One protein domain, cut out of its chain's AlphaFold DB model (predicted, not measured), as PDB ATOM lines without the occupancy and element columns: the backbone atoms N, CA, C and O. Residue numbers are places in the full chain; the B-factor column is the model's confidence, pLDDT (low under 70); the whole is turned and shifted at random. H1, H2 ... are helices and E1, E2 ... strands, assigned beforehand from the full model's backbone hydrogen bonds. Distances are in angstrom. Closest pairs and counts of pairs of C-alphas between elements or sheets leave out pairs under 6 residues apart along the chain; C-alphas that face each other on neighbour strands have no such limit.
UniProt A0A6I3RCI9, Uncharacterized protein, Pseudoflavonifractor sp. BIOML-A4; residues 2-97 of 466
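What this domain is: This is residues 2 to 97 of the 466 residues of an uncharacterized protein of Pseudoflavonifractor sp. BIOML-A4 (UniProt A0A6I3RCI9). Little regular structure: two lobes in a rod, the hairpin E1 and E2 with unnamed residues 2 to 17, then a twisted mixed sheet, E3 E6 E7 E4 E5, with helix H1 over one face. The printed part has 96 residues, mostly strand, with 33 in named elements. It is loose, radius of gyration of the C-alphas 17.1 A, spanning 57 by 27 by 20 A.

Where its parts are: E1 is residues 18 to 21, from C-alpha 18 at (119.615, 87.561, 154.309); E2 27 to 31, 11.1 A; E3 41 to 43; H1 54 to 57; E4 64 to 67; E5 70 to 72; E6 82 to 86, 13.6 A; E7 91 to 95, 12.6 A, to C-alpha 95 at (138.095, 108.421, 154.219).

How they stand to each other: Hairpin E1 and E2 has N 18 and O 31 within hydrogen-bond range, 2.8 A. E6 is antiparallel to E3, N 42 to O 83 3.0 A; E7 is parallel to E4, N 92 to O 64 2.8 A. H1 is on the sheet, height 7.7 A.

The domain as a whole: No cut; no long link. Residues 2 to 18, 20, 28 to 39 and 47 to 49 have pLDDT under 70.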
ATOM      1  N   LYS A   2     130.805  82.002 146.608       55.84
ATOM      2  CA  LYS A   2     131.666  81.396 147.648       55.84
ATOM      3  C   LYS A   2     130.778  80.644 148.644       55.84
ATOM      4  O   LYS A   2     129.618  81.028 148.794       55.84
ATOM      5  N   PHE A   3     131.279  79.608 149.317       65.75
ATOM      6  CA  PHE A   3     130.506  78.963 150.381       65.75
ATOM      7  C   PHE A   3     130.595  79.790 151.669       65.75
ATOM      8  O   PHE A   3     131.603  80.445 151.923       65.75
ATOM      9  N   TYR A   4     129.560  79.747 152.515       55.62
ATOM     10  CA  TYR A   4     129.538  80.491 153.786       55.62
ATOM     11  C   TYR A   4     130.769  80.199 154.665       55.62
ATOM     12  O   TYR A   4     131.371  81.112 155.230       55.62
ATOM     13  N   LYS A   5     131.214  78.935 154.688       65.75
ATOM     14  CA  LYS A   5     132.433  78.492 155.389       65.75
ATOM     15  C   LYS A   5     133.718  79.204 154.928       65.75
ATOM     16  O   LYS A   5     134.691  79.204 155.671       65.75
ATOM     17  N   ASP A   6     133.720  79.807 153.741       56.22
ATOM     18  CA  ASP A   6     134.883  80.486 153.163       56.22
ATOM     19  C   ASP A   6     134.893  81.997 153.471       56.22
ATOM     20  O   ASP A   6     135.875  82.677 153.180       56.22
ATOM     21  N   ILE A   7     133.799  82.550 154.017       57.06
ATOM     22  CA  ILE A   7     133.622  84.004 154.202       57.06
ATOM     23  C   ILE A   7     133.245  84.417 155.628       57.06
ATOM     24  O   ILE A   7     133.495  85.566 155.986       57.06
ATOM     25  N   TYR A   8     132.693  83.511 156.448       53.03
ATOM     26  CA  TYR A   8     132.152  83.841 157.777       53.03
ATOM     27  C   TYR A   8     133.165  84.503 158.721       53.03
ATOM     28  O   TYR A   8     132.789  85.339 159.532       53.03
ATOM     29  N   ILE A   9     134.449  84.168 158.584       44.59
ATOM     30  CA  ILE A   9     135.520  84.678 159.448       44.59
ATOM     31  C   ILE A   9     135.844  86.161 159.199       44.59
ATOM     32  O   ILE A   9     136.344  86.850 160.077       44.59
ATOM     33  N   ASN A  10     135.498  86.675 158.016       49.75
ATOM     34  CA  ASN A  10     135.695  88.078 157.644       49.75
ATOM     35  C   ASN A  10     134.472  88.956 157.961       49.75
ATOM     36  O   ASN A  10     134.472  90.150 157.650       49.75
ATOM     37  N   LEU A  11     133.415  88.379 158.541       53.47
ATOM     38  CA  LEU A  11     132.221  89.111 158.946       53.47
ATOM     39  C   LEU A  11     132.453  89.697 160.338       53.47
ATOM     40  O   LEU A  11     132.589  88.974 161.321       53.47
ATOM     41  N   LYS A  12     132.501  91.027 160.425       46.06
ATOM     42  CA  LYS A  12     132.582  91.727 161.711       46.06
ATOM     43  C   LYS A  12     131.245  91.609 162.454       46.06
ATOM     44  O   LYS A  12     130.188  91.480 161.835       46.06
ATOM     45  N   ALA A  13     131.280  91.682 163.785       41.19
ATOM     46  CA  ALA A  13     130.061  91.737 164.590       41.19
ATOM     47  C   ALA A  13     129.170  92.915 164.136       41.19
ATOM     48  O   ALA A  13     129.664  94.029 163.970       41.19
ATOM     49  N   GLY A  14     127.875  92.653 163.917       44.41
ATOM     50  CA  GLY A  14     126.900  93.640 163.426       44.41
ATOM     51  C   GLY A  14     126.550  93.556 161.931       44.41
ATOM     52  O   GLY A  14     125.667  94.286 161.489       44.41
ATOM     53  N   VAL A  15     127.178  92.666 161.152       47.75
ATOM     54  CA  VAL A  15     126.819  92.431 159.738       47.75
ATOM     55  C   VAL A  15     125.457  91.723 159.624       47.75
ATOM     56  O   VAL A  15     125.264  90.655 160.205       47.75
ATOM     57  N   GLN A  16     124.516  92.296 158.860       49.28
ATOM     58  CA  GLN A  16     123.235  91.653 158.530       49.28
ATOM     59  C   GLN A  16     123.416  90.573 157.454       49.28
ATOM     60  O   GLN A  16     124.283  90.685 156.595       49.28
ATOM     61  N   VAL A  17     122.604  89.514 157.492       52.38
ATOM     62  CA  VAL A  17     122.629  88.414 156.512       52.38
ATOM     63  C   VAL A  17     121.195  88.044 156.143       52.38
ATOM     64  O   VAL A  17     120.383  87.772 157.025       52.38
ATOM     65  N   ASN A  18     120.900  87.997 154.846       57.47
ATOM     66  CA  ASN A  18     119.615  87.561 154.309       57.47
ATOM     67  C   ASN A  18     119.661  86.066 153.970       57.47
ATOM     68  O   ASN A  18     120.534  85.599 153.230       57.47
ATOM     69  N   PHE A  19     118.697  85.317 154.498       71.94
ATOM     70  CA  PHE A  19     118.548  83.882 154.268       71.94
ATOM     71  C   PHE A  19     117.452  83.649 153.228       71.94
ATOM     72  O   PHE A  19     116.296  83.995 153.463       71.94
ATOM     73  N   HIS A  20     117.807  83.053 152.087       60.03
ATOM     74  CA  HIS A  20     116.844  82.719 151.040       60.03
ATOM     75  C   HIS A  20     116.518  81.227 151.081       60.03
ATOM     76  O   HIS A  20     117.374  80.374 150.829       60.03
ATOM     77  N   TYR A  21     115.266  80.922 151.419       75.25
ATOM     78  CA  TYR A  21     114.736  79.565 151.478       75.25
ATOM     79  C   TYR A  21     113.943  79.249 150.208       75.25
ATOM     80  O   TYR A  21     113.228  80.103 149.685       75.25
ATOM     81  N   SER A  22     114.036  78.006 149.743       73.31
ATOM     82  CA  SER A  22     113.165  77.457 148.710       73.31
ATOM     83  C   SER A  22     111.704  77.463 149.174       73.31
ATOM     84  O   SER A  22     111.409  77.506 150.373       73.31
ATOM     85  N   ALA A  23     110.772  77.277 148.236       73.00
ATOM     86  CA  ALA A  23     109.354  77.066 148.550       73.00
ATOM     87  C   ALA A  23     109.090  75.843 149.463       73.00
ATOM     88  O   ALA A  23     108.005  75.708 150.018       73.00
ATOM     89  N   THR A  24     110.078  74.956 149.634       86.38
ATOM     90  CA  THR A  24     110.029  73.777 150.514       86.38
ATOM     91  C   THR A  24     110.747  73.981 151.856       86.38
ATOM     92  O   THR A  24     110.878  73.030 152.622       86.38
ATOM     93  N   GLY A  25     111.221  75.195 152.159       75.81
ATOM     94  CA  GLY A  25     111.882  75.534 153.426       75.81
ATOM     95  C   GLY A  25     113.365  75.150 153.505       75.81
ATOM     96  O   GLY A  25     113.959  75.213 154.581       75.81
ATOM     97  N   LYS A  26     113.994  74.762 152.388       78.12
ATOM     98  CA  LYS A  26     115.431  74.456 152.330       78.12
ATOM     99  C   LYS A  26     116.220  75.733 152.049       78.12
ATOM    100  O   LYS A  26     115.904  76.447 151.110       78.12
ATOM    101  N   LEU A  27     117.267  76.009 152.825       71.06
ATOM    102  CA  LEU A  27     118.161  77.141 152.562       71.06
ATOM    103  C   LEU A  27     118.892  76.938 151.219       71.06
ATOM    104  O   LEU A  27     119.617  75.952 151.066       71.06
ATOM    105  N   GLU A  28     118.698  77.844 150.257       69.31
ATOM    106  CA  GLU A  28     119.310  77.769 148.919       69.31
ATOM    107  C   GLU A  28     120.599  78.589 148.833       69.31
ATOM    108  O   GLU A  28     121.622  78.091 148.361       69.31
ATOM    109  N   TYR A  29     120.579  79.828 149.325       65.56
ATOM    110  CA  TYR A  29     121.761  80.685 149.408       65.56
ATOM    111  C   TYR A  29     121.628  81.723 150.525       65.56
ATOM    112  O   TYR A  29     120.534  82.059 150.983       65.56
ATOM    113  N   LEU A  30     122.781  82.225 150.973       59.72
ATOM    114  CA  LEU A  30     122.880  83.341 151.902       59.72
ATOM    115  C   LEU A  30     123.343  84.561 151.115       59.72
ATOM    116  O   LEU A  30     124.352  84.500 150.407       59.72
ATOM    117  N   PHE A  31     122.620  85.662 151.254       54.94
ATOM    118  CA  PHE A  31     123.013  86.952 150.720       54.94
ATOM    119  C   PHE A  31     123.494  87.810 151.883       54.94
ATOM    120  O   PHE A  31     122.712  88.221 152.734       54.94
ATOM    121  N   ILE A  32     124.801  88.037 151.953       57.09
ATOM    122  CA  ILE A  32     125.386  88.989 152.891       57.09
ATOM    123  C   ILE A  32     125.401  90.321 152.150       57.09
ATOM    124  O   ILE A  32     126.178  90.439 151.197       57.09
ATOM    125  N   PRO A  33     124.577  91.307 152.536       47.72
ATOM    126  CA  PRO A  33     124.806  92.670 152.112       47.72
ATOM    127  C   PRO A  33     126.168  93.044 152.700       47.72
ATOM    128  O   PRO A  33     126.310  93.278 153.901       47.72
ATOM    129  N   THR A  34     127.219  93.037 151.879       44.41
ATOM    130  CA  THR A  34     128.347  93.929 152.149       44.41
ATOM    131  C   THR A  34     127.703  95.291 152.313       44.41
ATOM    132  O   THR A  34     126.979  95.664 151.389       44.41
ATOM    133  N   ALA A  35     127.855  95.909 153.499       39.03
ATOM    134  CA  ALA A  35     127.303  97.223 153.841       39.03
ATOM    135  C   ALA A  35     127.160  98.026 152.561       39.03
ATOM    136  O   ALA A  35     128.196  98.146 151.906       39.03
ATOM    137  N   ASP A  36     125.914  98.360 152.181       36.09
ATOM    138  CA  ASP A  36     125.525  98.879 150.864       36.09
ATOM    139  C   ASP A  36     126.759  99.295 150.073       36.09
ATOM    140  O   ASP A  36     127.402 100.276 150.457       36.09
ATOM    141  N   THR A  37     127.140  98.549 149.021       38.03
ATOM    142  CA  THR A  37     128.034  99.121 148.003       38.03
ATOM    143  C   THR A  37     127.493 100.506 147.770       38.03
ATOM    144  O   THR A  37     126.332 100.615 147.371       38.03
ATOM    145  N   ALA A  38     128.246 101.532 148.161       43.25
ATOM    146  CA  ALA A  38     127.686 102.858 148.194       43.25
ATOM    147  C   ALA A  38     127.334 103.178 146.743       43.25
ATOM    148  O   ALA A  38     128.220 103.471 145.944       43.25
ATOM    149  N   GLU A  39     126.050 103.094 146.379       49.59
ATOM    150  CA  GLU A  39     125.599 103.519 145.051       49.59
ATOM    151  C   GLU A  39     125.969 104.997 144.849       49.59
ATOM    152  O   GLU A  39     126.109 105.470 143.722       49.59
ATOM    153  N   THR A  40     126.185 105.708 145.965       70.50
ATOM    154  CA  THR A  40     126.616 107.095 146.038       70.50
ATOM    155  C   THR A  40     127.760 107.256 147.047       70.50
ATOM    156  O   THR A  40     127.584 107.137 148.259       70.50
ATOM    157  N   ALA A  41     128.956 107.546 146.540       90.31
ATOM    158  CA  ALA A  41     130.020 108.182 147.308       90.31
ATOM    159  C   ALA A  41     130.116 109.652 146.890       90.31
ATOM    160  O   ALA A  41     129.712 110.028 145.787       90.31
ATOM    161  N   ALA A  42     130.653 110.496 147.762       92.50
ATOM    162  CA  ALA A  42     130.906 111.896 147.445       92.50
ATOM    163  C   ALA A  42     132.323 112.292 147.846       92.50
ATOM    164  O   ALA A  42     132.872 111.790 148.823       92.50
ATOM    165  N   VAL A  43     132.898 113.221 147.086       94.56
ATOM    166  CA  VAL A  43     134.216 113.803 147.345       94.56
ATOM    167  C   VAL A  43     134.027 115.228 147.845       94.56
ATOM    168  O   VAL A  43     133.325 116.017 147.210       94.56
ATOM    169  N   ALA A  44     134.705 115.600 148.928       94.56
ATOM    170  CA  ALA A  44     134.747 116.968 149.431       94.56
ATOM    171  C   ALA A  44     135.607 117.863 148.515       94.56
ATOM    172  O   ALA A  44     136.727 118.238 148.862       94.56
ATOM    173  N   LYS A  45     135.107 118.200 147.317       84.88
ATOM    174  CA  LYS A  45     135.838 119.016 146.321       84.88
ATOM    175  C   LYS A  45     136.113 120.447 146.810       84.88
ATOM    176  O   LYS A  45     137.128 121.031 146.438       84.88
ATOM    177  N   ALA A  46     135.258 120.981 147.685       77.62
ATOM    178  CA  ALA A  46     135.452 122.249 148.388       77.62
ATOM    179  C   ALA A  46     135.119 122.081 149.879       77.62
ATOM    180  O   ALA A  46     134.175 121.372 150.226       77.62
ATOM    181  N   THR A  47     135.875 122.748 150.755       66.25
ATOM    182  CA  THR A  47     135.606 122.781 152.203       66.25
ATOM    183  C   THR A  47     135.242 124.205 152.619       66.25
ATOM    184  O   THR A  47     136.097 125.075 152.733       66.25
ATOM    185  N   GLY A  48     133.938 124.462 152.750       69.00
ATOM    186  CA  GLY A  48     133.379 125.710 153.282       69.00
ATOM    187  C   GLY A  48     132.784 125.505 154.680       69.00
ATOM    188  O   GLY A  48     132.974 124.460 155.291       69.00
ATOM    189  N   SER A  49     132.005 126.468 155.180       65.25
ATOM    190  CA  SER A  49     131.391 126.428 156.522       65.25
ATOM    191  C   SER A  49     130.215 125.440 156.685       65.25
ATOM    192  O   SER A  49     129.421 125.586 157.609       65.25
ATOM    193  N   GLY A  50     130.063 124.455 155.796       80.25
ATOM    194  CA  GLY A  50     128.954 123.492 155.795       80.25
ATOM    195  C   GLY A  50     129.422 122.062 155.535       80.25
ATOM    196  O   GLY A  50     130.567 121.841 155.154       80.25
ATOM    197  N   ASN A  51     128.532 121.083 155.732       86.06
ATOM    198  CA  ASN A  51     128.837 119.680 155.445       86.06
ATOM    199  C   ASN A  51     128.991 119.467 153.921       86.06
ATOM    200  O   ASN A  51     127.984 119.567 153.212       86.06
ATOM    201  N   PRO A  52     130.191 119.122 153.406       89.94
ATOM    202  CA  PRO A  52     130.398 118.888 151.974       89.94
ATOM    203  C   PRO A  52     129.704 117.617 151.460       89.94
ATOM    204  O   PRO A  52     129.619 117.406 150.254       89.94
ATOM    205  N   PHE A  53     129.186 116.781 152.362       92.25
ATOM    206  CA  PHE A  53     128.509 115.519 152.072       92.25
ATOM    207  C   PHE A  53     126.999 115.576 152.345       92.25
ATOM    208  O   PHE A  53     126.359 114.539 152.524       92.25
ATOM    209  N   SER A  54     126.412 116.777 152.387       88.38
ATOM    210  CA  SER A  54     124.972 116.975 152.610       88.38
ATOM    211  C   SER A  54     124.097 116.198 151.617       88.38
ATOM    212  O   SER A  54     123.030 115.717 151.989       88.38
ATOM    213  N   SER A  55     124.571 115.997 150.385       87.19
ATOM    214  CA  SER A  55     123.889 115.202 149.358       87.19
ATOM    215  C   SER A  55     123.764 113.712 149.698       87.19
ATOM    216  O   SER A  55     122.815 113.080 149.245       87.19
ATOM    217  N   LEU A  56     124.680 113.150 150.496       89.38
ATOM    218  CA  LEU A  56     124.643 111.737 150.895       89.38
ATOM    219  C   LEU A  56     123.662 111.489 152.042       89.38
ATOM    220  O   LEU A  56     122.942 110.493 152.050       89.38
ATOM    221  N   VAL A  57     123.643 112.401 153.017       88.69
ATOM    222  CA  VAL A  57     122.791 112.291 154.213       88.69
ATOM    223  C   VAL A  57     121.374 112.816 153.968       88.69
ATOM    224  O   VAL A  57     120.436 112.427 154.664       88.69
ATOM    225  N   GLY A  58     121.191 113.682 152.968       85.12
ATOM    226  CA  GLY A  58     119.910 114.314 152.670       85.12
ATOM    227  C   GLY A  58     119.384 115.105 153.870       85.12
ATOM    228  O   GLY A  58     120.087 115.941 154.432       85.12
ATOM    229  N   GLY A  59     118.137 114.834 154.262       82.25
ATOM    230  CA  GLY A  59     117.509 115.424 155.449       82.25
ATOM    231  C   GLY A  59     117.718 114.631 156.743       82.25
ATOM    232  O   GLY A  59     117.101 114.971 157.752       82.25
ATOM    233  N   ASP A  60     118.515 113.558 156.730       85.69
ATOM    234  CA  ASP A  60     118.727 112.744 157.924       85.69
ATOM    235  C   ASP A  60     119.553 113.511 158.967       85.69
ATOM    236  O   ASP A  60     120.549 114.172 158.660       85.69
ATOM    237  N   THR A  61     119.126 113.431 160.224       86.81
ATOM    238  CA  THR A  61     119.729 114.147 161.355       86.81
ATOM    239  C   THR A  61     120.130 113.164 162.451       86.81
ATOM    240  O   THR A  61     119.613 112.049 162.540       86.81
ATOM    241  N   GLY A  62     121.094 113.561 163.286       87.81
ATOM    242  CA  GLY A  62     121.604 112.712 164.367       87.81
ATOM    243  C   GLY A  62     122.485 111.545 163.903       87.81
ATOM    244  O   GLY A  62     122.692 110.606 164.669       87.81
ATOM    245  N   TYR A  63     123.000 111.581 162.668       93.00
ATOM    246  CA  TYR A  63     124.002 110.619 162.211       93.00
ATOM    247  C   TYR A  63     125.358 110.874 162.874       93.00
ATOM    248  O   TYR A  63     125.702 112.004 163.231       93.00
ATOM    249  N   ARG A  64     126.151 109.811 163.013       94.00
ATOM    250  CA  ARG A  64     127.536 109.894 163.495       94.00
ATOM    251  C   ARG A  64     128.497 110.018 162.317       94.00
ATOM    252  O   ARG A  64     128.254 109.435 161.261       94.00
ATOM    253  N   ILE A  65     129.602 110.730 162.504       93.12
ATOM    254  CA  ILE A  65     130.679 110.815 161.513       93.12
ATOM    255  C   ILE A  65     131.840 109.965 162.010       93.12
ATOM    256  O   ILE A  65     132.270 110.082 163.159       93.12
ATOM    257  N   VAL A  66     132.328 109.093 161.138       90.38
ATOM    258  CA  VAL A  66     133.457 108.213 161.415       90.38
ATOM    259  C   VAL A  66     134.479 108.404 160.308       90.38
ATOM    260  O   VAL A  66     134.255 107.955 159.187       90.38
ATOM    261  N   LYS A  67     135.603 109.057 160.609       89.44
ATOM    262  CA  LYS A  67     136.704 109.253 159.665       89.44
ATOM    263  C   LYS A  67     137.804 108.228 159.910       89.44
ATOM    264  O   LYS A  67     138.346 108.154 161.010       89.44
ATOM    265  N   ASN A  68     138.115 107.422 158.898       82.94
ATOM    266  CA  ASN A  68     139.081 106.319 158.969       82.94
ATOM    267  C   ASN A  68     138.808 105.346 160.131       82.94
ATOM    268  O   ASN A  68     139.723 104.823 160.751       82.94
ATOM    269  N   GLY A  69     137.540 105.116 160.471       80.00
ATOM    270  CA  GLY A  69     137.170 104.246 161.593       80.00
ATOM    271  C   GLY A  69     137.193 104.913 162.974       80.00
ATOM    272  O   GLY A  69     136.837 104.257 163.947       80.00
ATOM    273  N   VAL A  70     137.539 106.201 163.069       82.25
ATOM    274  CA  VAL A  70     137.549 106.976 164.322       82.25
ATOM    275  C   VAL A  70     136.398 107.978 164.337       82.25
ATOM    276  O   VAL A  70     136.081 108.570 163.306       82.25
ATOM    277  N   THR A  71     135.762 108.187 165.492       88.50
ATOM    278  CA  THR A  71     134.736 109.228 165.647       88.50
ATOM    279  C   THR A  71     135.298 110.597 165.262       88.50
ATOM    280  O   THR A  71     136.393 110.967 165.677       88.50
ATOM    281  N   ALA A  72     134.540 111.339 164.462       89.88
ATOM    282  CA  ALA A  72     134.947 112.625 163.918       89.88
ATOM    283  C   ALA A  72     133.772 113.610 163.879       89.88
ATOM    284  O   ALA A  72     132.624 113.273 164.182       89.88
ATOM    285  N   SER A  73     134.074 114.840 163.488       91.31
ATOM    286  CA  SER A  73     133.127 115.928 163.282       91.31
ATOM    287  C   SER A  73     133.279 116.528 161.882       91.31
ATOM    288  O   SER A  73     134.210 116.208 161.142       91.31
ATOM    289  N   ILE A  74     132.384 117.448 161.510       90.19
ATOM    290  CA  ILE A  74     132.498 118.188 160.244       90.19
ATOM    291  C   ILE A  74     133.806 118.995 160.168       90.19
ATOM    292  O   ILE A  74     134.357 119.149 159.082       90.19
ATOM    293  N   ALA A  75     134.340 119.463 161.302       89.44
ATOM    294  CA  ALA A  75     135.588 120.228 161.345       89.44
ATOM    295  C   ALA A  75     136.830 119.392 160.978       89.44
ATOM    296  O   ALA A  75     137.860 119.946 160.590       89.44
ATOM    297  N   ASP A  76     136.729 118.063 161.069       88.81
ATOM    298  CA  ASP A  76     137.807 117.134 160.717       88.81
ATOM    299  C   ASP A  76     137.832 116.802 159.217       88.81
ATOM    300  O   ASP A  76     138.801 116.205 158.725       88.81
ATOM    301  N   ILE A  77     136.784 117.193 158.481       91.31
ATOM    302  CA  ILE A  77     136.673 116.978 157.040       91.31
ATOM    303  C   ILE A  77     137.590 117.956 156.308       91.31
ATOM    304  O   ILE A  77     137.584 119.165 156.541       91.31
ATOM    305  N   ARG A  78     138.385 117.416 155.392       91.19
ATOM    306  CA  ARG A  78     139.349 118.145 154.572       91.19
ATOM    307  C   ARG A  78     139.011 117.994 153.098       91.19
ATOM    308  O   ARG A  78     138.246 117.122 152.686       91.19
ATOM    309  N   GLN A  79     139.588 118.882 152.296       93.31
ATOM    310  CA  GLN A  79     139.425 118.820 150.854       93.31
ATOM    311  C   GLN A  79     139.936 117.474 150.329       93.31
ATOM    312  O   GLN A  79     141.012 117.006 150.719       93.31
ATOM    313  N   TYR A  80     139.147 116.883 149.435       94.62
ATOM    314  CA  TYR A  80     139.351 115.568 148.832       94.62
ATOM    315  C   TYR A  80     139.218 114.375 149.784       94.62
ATOM    316  O   TYR A  80     139.646 113.276 149.437       94.62
ATOM    317  N   ASP A  81     138.604 114.560 150.953       94.81
ATOM    318  CA  ASP A  81     138.041 113.426 151.681       94.81
ATOM    319  C   ASP A  81     136.887 112.811 150.878       94.81
ATOM    320  O   ASP A  81     136.133 113.513 150.194       94.81
ATOM    321  N   VAL A  82     136.732 111.500 150.991       95.00
ATOM    322  CA  VAL A  82     135.643 110.724 150.399       95.00
ATOM    323  C   VAL A  82     134.683 110.311 151.497       95.00
ATOM    324  O   VAL A  82     135.130 109.862 152.547       95.00
ATOM    325  N   ALA A  83     133.378 110.394 151.253       94.75
ATOM    326  CA  ALA A  83     132.386 109.854 152.166       94.75
ATOM    327  C   ALA A  83     131.416 108.879 151.506       94.75
ATOM    328  O   ALA A  83     131.071 109.016 150.331       94.75
ATOM    329  N   THR A  84     130.945 107.930 152.310       92.62
ATOM    330  CA  THR A  84     129.783 107.074 152.050       92.62
ATOM    331  C   THR A  84     128.838 107.152 153.248       92.62
ATOM    332  O   THR A  84     129.271 107.412 154.374       92.62
ATOM    333  N   TYR A  85     127.534 106.975 153.021       91.38
ATOM    334  CA  TYR A  85     126.536 107.039 154.089       91.38
ATOM    335  C   TYR A  85     125.809 105.707 154.254       91.38
ATOM    336  O   TYR A  85     125.103 105.266 153.351       91.38
ATOM    337  N   ASP A  86     125.956 105.098 155.429       87.50
ATOM    338  CA  ASP A  86     125.187 103.928 155.839       87.50
ATOM    339  C   ASP A  86     123.915 104.390 156.561       87.50
ATOM    340  O   ASP A  86     123.951 104.846 157.711       87.50
ATOM    341  N   LYS A  87     122.774 104.255 155.876       85.69
ATOM    342  CA  LYS A  87     121.448 104.630 156.393       85.69
ATOM    343  C   LYS A  87     120.978 103.726 157.529       85.69
ATOM    344  O   LYS A  87     120.242 104.187 158.399       85.69
ATOM    345  N   THR A  88     121.394 102.461 157.536       84.69
ATOM    346  CA  THR A  88     120.983 101.475 158.545       84.69
ATOM    347  C   THR A  88     121.580 101.840 159.892       84.69
ATOM    348  O   THR A  88     120.883 101.876 160.906       84.69
ATOM    349  N   THR A  89     122.876 102.152 159.907       84.12
ATOM    350  CA  THR A  89     123.570 102.516 161.144       84.12
ATOM    351  C   THR A  89     123.547 104.015 161.428       84.12
ATOM    352  O   THR A  89     123.939 104.406 162.530       84.12
ATOM    353  N   LYS A  90     123.086 104.842 160.480       91.94
ATOM    354  CA  LYS A  90     123.210 106.307 160.482       91.94
ATOM    355  C   LYS A  90     124.658 106.756 160.672       91.94
ATOM    356  O   LYS A  90     124.973 107.536 161.577       91.94
ATOM    357  N   THR A  91     125.552 106.226 159.838       91.56
ATOM    358  CA  THR A  91     126.986 106.540 159.878       91.56
ATOM    359  C   THR A  91     127.453 107.143 158.569       91.56
ATOM    360  O   THR A  91     127.347 106.523 157.516       91.56
ATOM    361  N   LEU A  92     128.042 108.333 158.645       92.88
ATOM    362  CA  LEU A  92     128.822 108.909 157.560       92.88
ATOM    363  C   LEU A  92     130.272 108.436 157.696       92.88
ATOM    364  O   LEU A  92     131.005 108.902 158.573       92.88
ATOM    365  N   HIS A  93     130.670 107.493 156.848       92.25
ATOM    366  CA  HIS A  93     132.032 106.984 156.785       92.25
ATOM    367  C   HIS A  93     132.866 107.901 155.904       92.25
ATOM    368  O   HIS A  93     132.614 107.995 154.709       92.25
ATOM    369  N   VAL A  94     133.855 108.561 156.490       92.94
ATOM    370  CA  VAL A  94     134.772 109.473 155.806       92.94
ATOM    371  C   VAL A  94     136.139 108.802 155.684       92.94
ATOM    372  O   VAL A  94     136.598 108.126 156.604       92.94
ATOM    373  N   SER A  95     136.796 108.990 154.550       91.19
ATOM    374  CA  SER A  95     138.095 108.421 154.219       91.19
ATOM    375  C   SER A  95     138.994 109.491 153.619       91.19
ATOM    376  O   SER A  95     138.564 110.250 152.753       91.19
ATOM    377  N   ASP A  96     140.245 109.538 154.064       90.56
ATOM    378  CA  ASP A  96     141.304 110.330 153.429       90.56
ATOM    379  C   ASP A  96     142.253 109.461 152.584       90.56
ATOM    380  O   ASP A  96     143.300 109.941 152.138       90.56
ATOM    381  N   LEU A  97     141.904 108.185 152.371       90.81
ATOM    382  CA  LEU A  97     142.732 107.237 151.638       90.81
ATOM    383  C   LEU A  97     142.971 107.727 150.212       90.81
ATOM    384  O   LEU A  97     142.050 108.102 149.481       90.81
TER     385      LEU A  97